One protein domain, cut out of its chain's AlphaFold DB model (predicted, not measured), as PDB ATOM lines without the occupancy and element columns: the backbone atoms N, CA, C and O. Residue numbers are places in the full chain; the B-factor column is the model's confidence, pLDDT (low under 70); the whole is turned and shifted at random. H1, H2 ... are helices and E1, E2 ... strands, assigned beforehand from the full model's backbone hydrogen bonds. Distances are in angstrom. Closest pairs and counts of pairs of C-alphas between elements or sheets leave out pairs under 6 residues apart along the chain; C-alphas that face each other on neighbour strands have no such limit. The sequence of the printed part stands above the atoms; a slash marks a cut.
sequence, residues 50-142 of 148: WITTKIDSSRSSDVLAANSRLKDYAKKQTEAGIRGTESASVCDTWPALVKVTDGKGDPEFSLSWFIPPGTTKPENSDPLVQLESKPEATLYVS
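This is residues 50 to 142 of the 148 residues of an uncharacterized protein of Neolamprologus brichardi (UniProt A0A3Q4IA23). A strongly twisted sheet of four antiparallel strands, in the order E2 - E3 - E1 - E4, has one long helix, H1, packed on one face, in two layers. Beyond E4 the tail of residues 135 to 142, with E5 in it, turns away and sticks out. The printed part has 93 residues, with E1, H1, E2, E3, E4 and E5 along the chain, and its class is mixed, helices and strands. It is compact, with a radius of gyration of the C-alphas of 13.9 A and spans of 42 by 30 by 20 A.

The inner strands E3, residues 108 to 115, and E1, residues 50 to 55, are antiparallel, with N 53 and O 111 2.9 A apart, within hydrogen-bond range. Edge strand E2, residues 97 to 101, forms a hairpin with E3, with N 99 and O 110 at 2.9 A. Edge strand E4, residues 129 to 134, is antiparallel to E1, with N 52 and O 130 at 2.8 A. H1, residues 60 to 79, is on the sheet at a height of 9.2 A, over E3 and E1; only just not over E4, on which 2 of its C-alphas fall. On the local plane it stands at 31 degrees to E3, only just slantwise to the strands. Its closest C-alphas to E1 are those of Ala 66 and Ile 55, 5.5 A. Every O i to N i+4 pair in H1 is within hydrogen-bond range. E1, H1 and E2 form a split strand-helix-strand unit, two strands running the same way with E3 between them, its crossover right-handed. E4 runs on into E5, residues 137 to 141, at 99 degrees; E5 pairs with no named strand.

E1 begins at C-alpha 50 (-28.535, -21.876, -15.768). H1 is 28.6 A long and E3 22.4 A. E5 ends at C-alpha 141 (-46.936, -27.439, -16.237).

The C-alphas farthest apart, of Glu 86 and Lys 104, are 44.4 A apart. The printed part has no cut. The links H1 to E2 and E3 to E4 are long, 17 and 13 residues. In this predicted model, residues 85 to 92 have pLDDT under 70.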
ATOM      1  N   TRP A  50     -27.887 -22.902 -16.575       93.88
ATOM      2  CA  TRP A  50     -28.535 -21.876 -15.768       93.88
ATOM      3  C   TRP A  50     -27.536 -21.276 -14.780       93.88
ATOM      4  O   TRP A  50     -26.635 -21.972 -14.318       93.88
ATOM      5  N   ILE A  51     -27.705 -20.005 -14.420       93.31
ATOM      6  CA  ILE A  51     -27.107 -19.462 -13.192       93.31
ATOM      7  C   ILE A  51     -28.109 -19.614 -12.060       93.31
ATOM      8  O   ILE A  51     -29.272 -19.250 -12.212       93.31
ATOM      9  N   THR A  52     -27.660 -20.151 -10.934       95.25
ATOM     10  CA  THR A  52     -28.511 -20.483  -9.793       95.25
ATOM     11  C   THR A  52     -27.943 -19.880  -8.517       95.25
ATOM     12  O   THR A  52     -26.741 -19.942  -8.264       95.25
ATOM     13  N   THR A  53     -28.813 -19.321  -7.678       96.56
ATOM     14  CA  THR A  53     -28.459 -18.852  -6.336       96.56
ATOM     15  C   THR A  53     -29.503 -19.296  -5.314       96.56
ATOM     16  O   THR A  53     -30.672 -19.502  -5.649       96.56
ATOM     17  N   LYS A  54     -29.088 -19.469  -4.055       97.12
ATOM     18  CA  LYS A  54     -29.998 -19.838  -2.962       97.12
ATOM     19  C   LYS A  54     -30.924 -18.679  -2.605       97.12
ATOM     20  O   LYS A  54     -30.481 -17.530  -2.579       97.12
ATOM     21  N   ILE A  55     -32.170 -18.994  -2.278       97.62
ATOM     22  CA  ILE A  55     -33.112 -18.076  -1.638       97.62
ATOM     23  C   ILE A  55     -33.170 -18.475  -0.160       97.62
ATOM     24  O   ILE A  55     -33.376 -19.646   0.149       97.62
ATOM     25  N   ASP A  56     -32.962 -17.520   0.745       95.19
ATOM     26  CA  ASP A  56     -32.773 -17.832   2.170       95.19
ATOM     27  C   ASP A  56     -34.076 -18.265   2.860       95.19
ATOM     28  O   ASP A  56     -34.052 -19.074   3.785       95.19
ATOM     29  N   SER A  57     -35.225 -17.758   2.399       94.00
ATOM     30  CA  SER A  57     -36.547 -18.193   2.850       94.00
ATOM     31  C   SER A  57     -37.641 -17.877   1.822       94.00
ATOM     32  O   SER A  57     -37.395 -17.231   0.804       94.00
ATOM     33  N   SER A  58     -38.885 -18.270   2.102       92.19
ATOM     34  CA  SER A  58     -40.047 -17.938   1.264       92.19
ATOM     35  C   SER A  58     -40.514 -16.476   1.372       92.19
ATOM     36  O   SER A  58     -41.516 -16.104   0.755       92.19
ATOM     37  N   ARG A  59     -39.843 -15.632   2.171       95.62
ATOM     38  CA  ARG A  59     -40.174 -14.204   2.287       95.62
ATOM     39  C   ARG A  59     -39.863 -13.481   0.980       95.62
ATOM     40  O   ARG A  59     -38.818 -13.687   0.368       95.62
ATOM     41  N   SER A  60     -40.738 -12.556   0.588       95.00
ATOM     42  CA  SER A  60     -40.567 -11.760  -0.636       95.00
ATOM     43  C   SER A  60     -39.248 -10.979  -0.663       95.00
ATOM     44  O   SER A  60     -38.631 -10.876  -1.720       95.00
ATOM     45  N   SER A  61     -38.779 -10.484   0.489       97.56
ATOM     46  CA  SER A  61     -37.469  -9.831   0.623       97.56
ATOM     47  C   SER A  61     -36.318 -10.723   0.171       97.56
ATOM     48  O   SER A  61     -35.406 -10.251  -0.503       97.56
ATOM     49  N   ASP A  62     -36.383 -12.011   0.495       97.44
ATOM     50  CA  ASP A  62     -35.285 -12.949   0.274       97.44
ATOM     51  C   ASP A  62     -35.287 -13.424  -1.183       97.44
ATOM     52  O   ASP A  62     -34.227 -13.569  -1.797       97.44
ATOM     53  N   VAL A  63     -36.477 -13.547  -1.787       96.00
ATOM     54  CA  VAL A  63     -36.639 -13.745  -3.238       96.00
ATOM     55  C   VAL A  63     -36.069 -12.554  -4.014       96.00
ATOM     56  O   VAL A  63     -35.320 -12.740  -4.974       96.00
ATOM     57  N   LEU A  64     -36.368 -11.322  -3.587       96.50
ATOM     58  CA  LEU A  64     -35.824 -10.112  -4.212       96.50
ATOM     59  C   LEU A  64     -34.304 -10.004  -4.030       96.50
ATOM     60  O   LEU A  64     -33.613  -9.613  -4.971       96.50
ATOM     61  N   ALA A  65     -33.773 -10.392  -2.869       97.62
ATOM     62  CA  ALA A  65     -32.335 -10.422  -2.615       97.62
ATOM     63  C   ALA A  65     -31.613 -11.444  -3.512       97.62
ATOM     64  O   ALA A  65     -30.574 -11.126  -4.093       97.62
ATOM     65  N   ALA A  66     -32.175 -12.644  -3.685       96.75
ATOM     66  CA  ALA A  66     -31.665 -13.638  -4.632       96.75
ATOM     67  C   ALA A  66     -31.701 -13.122  -6.081       96.75
ATOM     68  O   ALA A  66     -30.728 -13.259  -6.821       96.75
ATOM     69  N   ASN A  67     -32.788 -12.452  -6.470       94.94
ATOM     70  CA  ASN A  67     -32.917 -11.837  -7.789       94.94
ATOM     71  C   ASN A  67     -31.880 -10.723  -8.019       94.94
ATOM     72  O   ASN A  67     -31.300 -10.634  -9.099       94.94
ATOM     73  N   SER A  68     -31.604  -9.899  -7.001       94.44
ATOM     74  CA  SER A  68     -30.553  -8.874  -7.068       94.44
ATOM     75  C   SER A  68     -29.171  -9.496  -7.257       94.44
ATOM     76  O   SER A  68     -28.412  -9.028  -8.100       94.44
ATOM     77  N   ARG A  69     -28.868 -10.595  -6.549       95.12
ATOM     78  CA  ARG A  69     -27.597 -11.321  -6.710       95.12
ATOM     79  C   ARG A  69     -27.374 -11.791  -8.150       95.12
ATOM     80  O   ARG A  69     -26.291 -11.579  -8.689       95.12
ATOM     81  N   LEU A  70     -28.389 -12.374  -8.796       93.19
ATOM     82  CA  LEU A  70     -28.267 -12.801 -10.199       93.19
ATOM     83  C   LEU A  70     -28.112 -11.612 -11.162       93.19
ATOM     84  O   LEU A  70     -27.322 -11.702 -12.101       93.19
ATOM     85  N   LYS A  71     -28.782 -10.477 -10.905       91.25
ATOM     86  CA  LYS A  71     -28.592  -9.230 -11.677       91.25
ATOM     87  C   LYS A  71     -27.169  -8.698 -11.573       91.25
ATOM     88  O   LYS A  71     -26.561  -8.375 -12.592       91.25
ATOM     89  N   ASP A  72     -26.643  -8.617 -10.356       91.62
ATOM     90  CA  ASP A  72     -25.294  -8.112 -10.106       91.62
ATOM     91  C   ASP A  72     -24.242  -9.024 -10.739       91.62
ATOM     92  O   ASP A  72     -23.295  -8.541 -11.362       91.62
ATOM     93  N   TYR A  73     -24.439 -10.344 -10.648       90.88
ATOM     94  CA  TYR A  73     -23.613 -11.320 -11.351       90.88
ATOM     95  C   TYR A  73     -23.654 -11.097 -12.869       90.88
ATOM     96  O   TYR A  73     -22.608 -10.900 -13.483       90.88
ATOM     97  N   ALA A  74     -24.844 -11.043 -13.473       87.88
ATOM     98  CA  ALA A  74     -25.014 -10.848 -14.915       87.88
ATOM     99  C   ALA A  74     -24.377  -9.541 -15.421       87.88
ATOM    100  O   ALA A  74     -23.737  -9.513 -16.480       87.88
ATOM    101  N   LYS A  75     -24.502  -8.464 -14.638       87.62
ATOM    102  CA  LYS A  75     -23.865  -7.177 -14.923       87.62
ATOM    103  C   LYS A  75     -22.340  -7.308 -14.950       87.62
ATOM    104  O   LYS A  75     -21.729  -6.895 -15.931       87.62
ATOM    105  N   LYS A  76     -21.737  -7.947 -13.940       89.00
ATOM    106  CA  LYS A  76     -20.283  -8.190 -13.893       89.00
ATOM    107  C   LYS A  76     -19.798  -9.030 -15.077       89.00
ATOM    108  O   LYS A  76     -18.756  -8.722 -15.644       89.00
ATOM    109  N   GLN A  77     -20.556 -10.052 -15.485       87.06
ATOM    110  CA  GLN A  77     -20.214 -10.855 -16.670       87.06
ATOM    111  C   GLN A  77     -20.202  -9.994 -17.939       87.06
ATOM    112  O   GLN A  77     -19.279 -10.079 -18.747       87.06
ATOM    113  N   THR A  78     -21.195  -9.116 -18.084       84.69
ATOM    114  CA  THR A  78     -21.277  -8.180 -19.214       84.69
ATOM    115  C   THR A  78     -20.100  -7.198 -19.218       84.69
ATOM    116  O   THR A  78     -19.484  -6.975 -20.258       84.69
ATOM    117  N   GLU A  79     -19.742  -6.647 -18.054       86.56
ATOM    118  CA  GLU A  79     -18.576  -5.761 -17.880       86.56
ATOM    119  C   GLU A  79     -17.247  -6.477 -18.172       86.56
ATOM    120  O   GLU A  79     -16.331  -5.868 -18.722       86.56
ATOM    121  N   ALA A  80     -17.162  -7.781 -17.887       85.69
ATOM    122  CA  ALA A  80     -16.029  -8.638 -18.242       85.69
ATOM    123  C   ALA A  80     -15.982  -9.010 -19.740       85.69
ATOM    124  O   ALA A  80     -15.098  -9.748 -20.176       85.69
ATOM    125  N   GLY A  81     -16.915  -8.500 -20.549       81.94
ATOM    126  CA  GLY A  81     -16.956  -8.722 -21.990       81.94
ATOM    127  C   GLY A  81     -17.643 -10.020 -22.411       81.94
ATOM    128  O   GLY A  81     -17.618 -10.345 -23.600       81.94
ATOM    129  N   ILE A  82     -18.289 -10.743 -21.486       81.88
ATOM    130  CA  ILE A  82     -19.168 -11.859 -21.841       81.88
ATOM    131  C   ILE A  82     -20.370 -11.277 -22.579       81.88
ATOM    132  O   ILE A  82     -21.106 -10.439 -22.060       81.88
ATOM    133  N   ARG A  83     -20.552 -11.709 -23.826       74.19
ATOM    134  CA  ARG A  83     -21.674 -11.290 -24.664       74.19
ATOM    135  C   ARG A  83     -22.748 -12.365 -24.646       74.19
ATOM    136  O   ARG A  83     -22.438 -13.557 -24.708       74.19
ATOM    137  N   GLY A  84     -23.996 -11.919 -24.549       72.38
ATOM    138  CA  GLY A  84     -25.153 -12.758 -24.823       72.38
ATOM    139  C   GLY A  84     -25.322 -12.985 -26.327       72.38
ATOM    140  O   GLY A  84     -24.389 -12.789 -27.110       72.38
ATOM    141  N   THR A  85     -26.516 -13.390 -26.736       68.69
ATOM    142  CA  THR A  85     -26.868 -13.527 -28.153       68.69
ATOM    143  C   THR A  85     -27.269 -12.172 -28.738       68.69
ATOM    144  O   THR A  85     -27.456 -11.194 -28.017       68.69
ATOM    145  N   GLU A  86     -27.463 -12.102 -30.057       62.53
ATOM    146  CA  GLU A  86     -28.021 -10.900 -30.703       62.53
ATOM    147  C   GLU A  86     -29.398 -10.500 -30.139       62.53
ATOM    148  O   GLU A  86     -29.800  -9.345 -30.242       62.53
ATOM    149  N   SER A  87     -30.111 -11.452 -29.528       57.31
ATOM    150  CA  SER A  87     -31.476 -11.306 -29.023       57.31
ATOM    151  C   SER A  87     -31.599 -11.210 -27.499       57.31
ATOM    152  O   SER A  87     -32.684 -10.896 -27.017       57.31
ATOM    153  N   ALA A  88     -30.538 -11.480 -26.732       60.56
ATOM    154  CA  ALA A  88     -30.602 -11.503 -25.273       60.56
ATOM    155  C   ALA A  88     -29.253 -11.141 -24.645       60.56
ATOM    156  O   ALA A  88     -28.208 -11.643 -25.058       60.56
ATOM    157  N   SER A  89     -29.269 -10.312 -23.595       66.88
ATOM    158  CA  SER A  89     -28.090 -10.160 -22.733       66.88
ATOM    159  C   SER A  89     -27.792 -11.480 -22.008       66.88
ATOM    160  O   SER A  89     -28.652 -12.357 -21.941       66.88
ATOM    161  N   VAL A  90     -26.583 -11.623 -21.450       64.69
ATOM    162  CA  VAL A  90     -26.076 -12.875 -20.846       64.69
ATOM    163  C   VAL A  90     -27.077 -13.521 -19.875       64.69
ATOM    164  O   VAL A  90     -27.081 -14.745 -19.751       64.69
ATOM    165  N   CYS A  91     -27.929 -12.732 -19.202       65.88
ATOM    166  CA  CYS A  91     -28.918 -13.267 -18.262       65.88
ATOM    167  C   CYS A  91     -30.253 -12.496 -18.178       65.88
ATOM    168  O   CYS A  91     -30.952 -12.640 -17.179       65.88
ATOM    169  N   ASP A  92     -30.632 -11.686 -19.175       69.44
ATOM    170  CA  ASP A  92     -31.988 -11.092 -19.226       69.44
ATOM    171  C   ASP A  92     -32.947 -12.035 -19.956       69.44
ATOM    172  O   ASP A  92     -33.420 -11.775 -21.062       69.44
ATOM    173  N   THR A  93     -33.117 -13.222 -19.382       75.31
ATOM    174  CA  THR A  93     -33.821 -14.333 -20.015       75.31
ATOM    175  C   THR A  93     -35.011 -14.739 -19.172       75.31
ATOM    176  O   THR A  93     -34.976 -14.760 -17.942       75.31
ATOM    177  N   TRP A  94     -36.099 -15.055 -19.863       78.00
ATOM    178  CA  TRP A  94     -37.336 -15.506 -19.251       78.00
ATOM    179  C   TRP A  94     -37.615 -16.953 -19.680       78.00
ATOM    180  O   TRP A  94     -37.334 -17.296 -20.830       78.00
ATOM    181  N   PRO A  95     -38.176 -17.809 -18.809       87.81
ATOM    182  CA  PRO A  95     -38.594 -17.538 -17.433       87.81
ATOM    183  C   PRO A  95     -37.458 -17.633 -16.406       87.81
ATOM    184  O   PRO A  95     -36.495 -18.379 -16.576       87.81
ATOM    185  N   ALA A  96     -37.632 -16.937 -15.280       91.31
ATOM    186  CA  ALA A  96     -36.913 -17.257 -14.052       91.31
ATOM    187  C   ALA A  96     -37.583 -18.459 -13.366       91.31
ATOM    188  O   ALA A  96     -38.812 -18.526 -13.290       91.31
ATOM    189  N   LEU A  97     -36.785 -19.391 -12.846       94.50
ATOM    190  CA  LEU A  97     -37.287 -20.573 -12.146       94.50
ATOM    191  C   LEU A  97     -37.029 -20.463 -10.650       94.50
ATOM    192  O   LEU A  97     -35.900 -20.222 -10.231       94.50
ATOM    193  N   VAL A  98     -38.061 -20.712  -9.848       94.94
ATOM    194  CA  VAL A  98     -37.911 -20.988  -8.418       94.94
ATOM    195  C   VAL A  98     -38.063 -22.489  -8.219       94.94
ATOM    196  O   VAL A  98     -39.090 -23.064  -8.573       94.94
ATOM    197  N   LYS A  99     -37.036 -23.126  -7.657       94.88
ATOM    198  CA  LYS A  99     -37.083 -24.531  -7.245       94.88
ATOM    199  C   LYS A  99     -37.276 -24.592  -5.737       94.88
ATOM    200  O   LYS A  99     -36.580 -23.895  -5.001       94.88
ATOM    201  N   VAL A 100     -38.185 -25.461  -5.308       94.88
ATOM    202  CA  VAL A 100     -38.386 -25.844  -3.910       94.88
ATOM    203  C   VAL A 100     -37.994 -27.310  -3.785       94.88
ATOM    204  O   VAL A 100     -38.426 -28.132  -4.594       94.88
ATOM    205  N   THR A 101     -37.134 -27.630  -2.824       92.06
ATOM    206  CA  THR A 101     -36.778 -29.016  -2.502       92.06
ATOM    207  C   THR A 101     -37.200 -29.298  -1.071       92.06
ATOM    208  O   THR A 101     -36.612 -28.757  -0.135       92.06
ATOM    209  N   ASP A 102     -38.209 -30.148  -0.912       87.00
ATOM    210  CA  ASP A 102     -38.648 -30.613   0.399       87.00
ATOM    211  C   ASP A 102     -37.728 -31.744   0.883       87.00
ATOM    212  O   ASP A 102     -37.414 -32.681   0.141       87.00
ATOM    213  N   GLY A 103     -37.276 -31.657   2.134       73.12
ATOM    214  CA  GLY A 103     -36.387 -32.632   2.767       73.12
ATOM    215  C   GLY A 103     -36.828 -32.973   4.190       73.12
ATOM    216  O   GLY A 103     -37.911 -32.606   4.630       73.12
ATOM    217  N   LYS A 104     -35.977 -33.673   4.953       76.31
ATOM    218  CA  LYS A 104     -36.237 -33.949   6.384       76.31
ATOM    219  C   LYS A 104     -36.114 -32.702   7.286       76.31
ATOM    220  O   LYS A 104     -36.334 -32.822   8.487       76.31
ATOM    221  N   GLY A 105     -35.724 -31.556   6.730       82.25
ATOM    222  CA  GLY A 105     -35.570 -30.274   7.421       82.25
ATOM    223  C   GLY A 105     -36.348 -29.164   6.716       82.25
ATOM    224  O   GLY A 105     -37.294 -29.448   5.983       82.25
ATOM    225  N   ASP A 106     -35.936 -27.917   6.936       85.50
ATOM    226  CA  ASP A 106     -36.555 -26.765   6.281       85.50
ATOM    227  C   ASP A 106     -36.439 -26.867   4.747       85.50
ATOM    228  O   ASP A 106     -35.420 -27.350   4.240       85.50
ATOM    229  N   PRO A 107     -37.471 -26.433   4.000       91.06
ATOM    230  CA  PRO A 107     -37.446 -26.466   2.544       91.06
ATOM    231  C   PRO A 107     -36.306 -25.603   2.002       91.06
ATOM    232  O   PRO A 107     -36.096 -24.468   2.434       91.06
ATOM    233  N   GLU A 108     -35.588 -26.136   1.016       94.25
ATOM    234  CA  GLU A 108     -34.539 -25.393   0.326       94.25
ATOM    235  C   GLU A 108     -35.099 -24.715  -0.922       94.25
ATOM    236  O   GLU A 108     -35.748 -25.348  -1.761       94.25
ATOM    237  N   PHE A 109     -34.790 -23.429  -1.070       96.25
ATOM    238  CA  PHE A 109     -35.248 -22.605  -2.178       96.25
ATOM    239  C   PHE A 109     -34.065 -22.137  -3.029       96.25
ATOM    240  O   PHE A 109     -33.019 -21.729  -2.515       96.25
ATOM    241  N   SER A 110     -34.233 -22.132  -4.349       97.06
ATOM    242  CA  SER A 110     -33.245 -21.553  -5.263       97.06
ATOM    243  C   SER A 110     -33.903 -20.825  -6.423       97.06
ATOM    244  O   SER A 110     -34.928 -21.274  -6.933       97.06
ATOM    245  N   LEU A 111     -33.270 -19.739  -6.864       96.69
ATOM    246  CA  LEU A 111     -33.638 -18.982  -8.055       96.69
ATOM    247  C   LEU A 111     -32.648 -19.299  -9.176       96.69
ATOM    248  O   LEU A 111     -31.440 -19.232  -8.947       96.69
ATOM    249  N   SER A 112     -33.154 -19.594 -10.371       95.44
ATOM    250  CA  SER A 112     -32.344 -19.882 -11.555       95.44
ATOM    251  C   SER A 112     -32.743 -19.012 -12.745       95.44
ATOM    252  O   SER A 112     -33.934 -18.880 -13.039       95.44
ATOM    253  N   TRP A 113     -31.754 -18.486 -13.469       94.06
ATOM    254  CA  TRP A 113     -31.925 -17.791 -14.753       94.06
ATOM    255  C   TRP A 113     -31.247 -18.554 -15.888       94.06
ATOM    256  O   TRP A 113     -30.152 -19.094 -15.720       94.06
ATOM    257  N   PHE A 114     -31.922 -18.620 -17.033       91.81
ATOM    258  CA  PHE A 114     -31.491 -19.398 -18.189       91.81
ATOM    259  C   PHE A 114     -30.300 -18.742 -18.889       91.81
ATOM    260  O   PHE A 114     -30.280 -17.526 -19.072       91.81
ATOM    261  N   ILE A 115     -29.335 -19.537 -19.343       89.81
ATOM    262  CA  ILE A 115     -28.271 -19.055 -20.227       89.81
ATOM    263  C   ILE A 115     -28.572 -19.531 -21.652       89.81
ATOM    264  O   ILE A 115     -28.553 -20.741 -21.899       89.81
ATOM    265  N   PRO A 116     -28.815 -18.609 -22.604       87.31
ATOM    266  CA  PRO A 116     -29.088 -18.961 -23.985       87.31
ATOM    267  C   PRO A 116     -27.933 -19.747 -24.612       87.31
ATOM    268  O   PRO A 116     -26.765 -19.408 -24.378       87.31
ATOM    269  N   PRO A 117     -28.227 -20.745 -25.461       85.62
ATOM    270  CA  PRO A 117     -27.210 -21.413 -26.258       85.62
ATOM    271  C   PRO A 117     -26.396 -20.398 -27.070       85.62
ATOM    272  O   PRO A 117     -26.933 -19.415 -27.574       85.62
ATOM    273  N   GLY A 118     -25.088 -20.628 -27.190       83.06
ATOM    274  CA  GLY A 118     -24.174 -19.715 -27.887       83.06
ATOM    275  C   GLY A 118     -23.669 -18.539 -27.043       83.06
ATOM    276  O   GLY A 118     -22.744 -17.851 -27.472       83.06
ATOM    277  N   THR A 119     -24.193 -18.339 -25.829       83.44
ATOM    278  CA  THR A 119     -23.596 -17.405 -24.862       83.44
ATOM    279  C   THR A 119     -22.200 -17.892 -24.483       83.44
ATOM    280  O   THR A 119     -21.997 -19.077 -24.199       83.44
ATOM    281  N   THR A 120     -21.221 -16.984 -24.460       85.12
ATOM    282  CA  THR A 120     -19.886 -17.332 -23.951       85.12
ATOM    283  C   THR A 120     -20.016 -17.751 -22.490       85.12
ATOM    284  O   THR A 120     -20.675 -17.066 -21.714       85.12
ATOM    285  N   LYS A 121     -19.423 -18.892 -22.116       81.19
ATOM    286  CA  LYS A 121     -19.570 -19.454 -20.767       81.19
ATOM    287  C   LYS A 121     -19.203 -18.397 -19.707       81.19
ATOM    288  O   LYS A 121     -18.055 -17.952 -19.711       81.19
ATOM    289  N   PRO A 122     -20.131 -18.032 -18.802       80.00
ATOM    290  CA  PRO A 122     -19.843 -17.090 -17.729       80.00
ATOM    291  C   PRO A 122     -18.739 -17.597 -16.801       80.00
ATOM    292  O   PRO A 122     -18.630 -18.800 -16.535       80.00
ATOM    293  N   GLU A 123     -17.934 -16.677 -16.282       79.19
ATOM    294  CA  GLU A 123     -16.926 -17.001 -15.281       79.19
ATOM    295  C   GLU A 123     -17.600 -17.250 -13.929       79.19
ATOM    296  O   GLU A 123     -18.428 -16.460 -13.467       79.19
ATOM    297  N   ASN A 124     -17.247 -18.346 -13.261       74.00
ATOM    298  CA  ASN A 124     -17.794 -18.668 -11.946       74.00
ATOM    299  C   ASN A 124     -16.987 -17.980 -10.829       74.00
ATOM    300  O   ASN A 124     -16.263 -18.639 -10.085       74.00
ATOM    301  N   SER A 125     -17.046 -16.647 -10.777       75.38
ATOM    302  CA  SER A 125     -16.262 -15.817  -9.850       75.38
ATOM    303  C   SER A 125     -17.004 -15.422  -8.566       75.38
ATOM    304  O   SER A 125     -16.370 -14.967  -7.615       75.38
ATOM    305  N   ASP A 126     -18.327 -15.603  -8.505       84.69
ATOM    306  CA  ASP A 126     -19.141 -15.304  -7.322       84.69
ATOM    307  C   ASP A 126     -19.484 -16.604  -6.576       84.69
ATOM    308  O   ASP A 126     -20.189 -17.442  -7.129       84.69
ATOM    309  N   PRO A 127     -19.044 -16.801  -5.319       89.88
ATOM    310  CA  PRO A 127     -19.288 -18.048  -4.591       89.88
ATOM    311  C   PRO A 127     -20.769 -18.294  -4.257       89.88
ATOM    312  O   PRO A 127     -21.135 -19.409  -3.878       89.88
ATOM    313  N   LEU A 128     -21.626 -17.273  -4.365       94.44
ATOM    314  CA  LEU A 128     -23.062 -17.376  -4.100       94.44
ATOM    315  C   LEU A 128     -23.878 -17.686  -5.358       94.44
ATOM    316  O   LEU A 128     -25.078 -17.962  -5.248       94.44
ATOM    317  N   VAL A 129     -23.260 -17.647  -6.539       94.25
ATOM    318  CA  VAL A 129     -23.901 -17.956  -7.818       94.25
ATOM    319  C   VAL A 129     -23.185 -19.139  -8.442       94.25
ATOM    320  O   VAL A 129     -21.968 -19.178  -8.522       94.25
ATOM    321  N   GLN A 130     -23.942 -20.134  -8.878       93.38
ATOM    322  CA  GLN A 130     -23.383 -21.346  -9.458       93.38
ATOM    323  C   GLN A 130     -23.923 -21.551 -10.860       93.38
ATOM    324  O   GLN A 130     -25.092 -21.283 -11.131       93.38
ATOM    325  N   LEU A 131     -23.071 -22.079 -11.733       92.19
ATOM    326  CA  LEU A 131     -23.494 -22.569 -13.032       92.19
ATOM    327  C   LEU A 131     -24.059 -23.983 -12.868       92.19
ATOM    328  O   LEU A 131     -23.333 -24.910 -12.511       92.19
ATOM    329  N   GLU A 132     -25.349 -24.146 -13.125       92.81
ATOM    330  CA  GLU A 132     -26.062 -25.412 -13.000       92.81
ATOM    331  C   GLU A 132     -26.419 -25.952 -14.387       92.81
ATOM    332  O   GLU A 132     -27.033 -25.260 -15.202       92.81
ATOM    333  N   SER A 133     -26.059 -27.209 -14.654       93.50
ATOM    334  CA  SER A 133     -26.581 -27.944 -15.805       93.50
ATOM    335  C   SER A 133     -27.857 -28.666 -15.388       93.50
ATOM    336  O   SER A 133     -27.846 -29.455 -14.441       93.50
ATOM    337  N   LYS A 134     -28.955 -28.389 -16.090       94.25
ATOM    338  CA  LYS A 134     -30.215 -29.115 -15.943       94.25
ATOM    339  C   LYS A 134     -30.324 -30.107 -17.104       94.25
ATOM    340  O   LYS A 134     -30.156 -29.683 -18.251       94.25
ATOM    341  N   PRO A 135     -30.541 -31.407 -16.837       95.88
ATOM    342  CA  PRO A 135     -30.658 -32.404 -17.893       95.88
ATOM    343  C   PRO A 135     -31.955 -32.209 -18.679       95.88
ATOM    344  O   PRO A 135     -32.861 -31.504 -18.235       95.88
ATOM    345  N   GLU A 136     -32.036 -32.875 -19.829       96.25
ATOM    346  CA  GLU A 136     -33.292 -33.016 -20.559       96.25
ATOM    347  C   GLU A 136     -34.372 -33.597 -19.637       96.25
ATOM    348  O   GLU A 136     -34.118 -34.532 -18.868       96.25
ATOM    349  N   ALA A 137     -35.567 -33.013 -19.681       93.94
ATOM    350  CA  ALA A 137     -36.666 -33.424 -18.824       93.94
ATOM    351  C   ALA A 137     -38.030 -33.151 -19.457       93.94
ATOM    352  O   ALA A 137     -38.259 -32.134 -20.114       93.94
ATOM    353  N   THR A 138     -38.977 -34.042 -19.170       94.12
ATOM    354  CA  THR A 138     -40.402 -33.814 -19.406       94.12
ATOM    355  C   THR A 138     -41.022 -33.188 -18.161       94.12
ATOM    356  O   THR A 138     -41.004 -33.786 -17.085       94.12
ATOM    357  N   LEU A 139     -41.581 -31.986 -18.306       91.25
ATOM    358  CA  LEU A 139     -42.267 -31.262 -17.240       91.25
ATOM    359  C   LEU A 139     -43.775 -31.208 -17.490       91.25
ATOM    360  O   LEU A 139     -44.234 -31.027 -18.616       91.25
ATOM    361  N   TYR A 140     -44.533 -31.316 -16.402       91.12
ATOM    362  CA  TYR A 140     -45.982 -31.152 -16.363       91.12
ATOM    363  C   TYR A 140     -46.284 -29.775 -15.770       91.12
ATOM    364  O   TYR A 140     -46.000 -29.529 -14.598       91.12
ATOM    365  N   VAL A 141     -46.800 -28.857 -16.584       89.88
ATOM    366  CA  VAL A 141     -46.936 -27.439 -16.237       89.88
ATOM    367  C   VAL A 141     -48.404 -27.077 -16.084       89.88
ATOM    368  O   VAL A 141     -49.198 -27.265 -17.000       89.88
ATOM    369  N   SER A 142     -48.761 -26.499 -14.940       88.62
ATOM    370  CA  SER A 142     -50.052 -25.841 -14.741       88.62
ATOM    371  C   SER A 142     -49.824 -24.338 -14.594       88.62
ATOM    372  O   SER A 142     -48.911 -23.916 -13.882       88.62
TER     373      SER A 142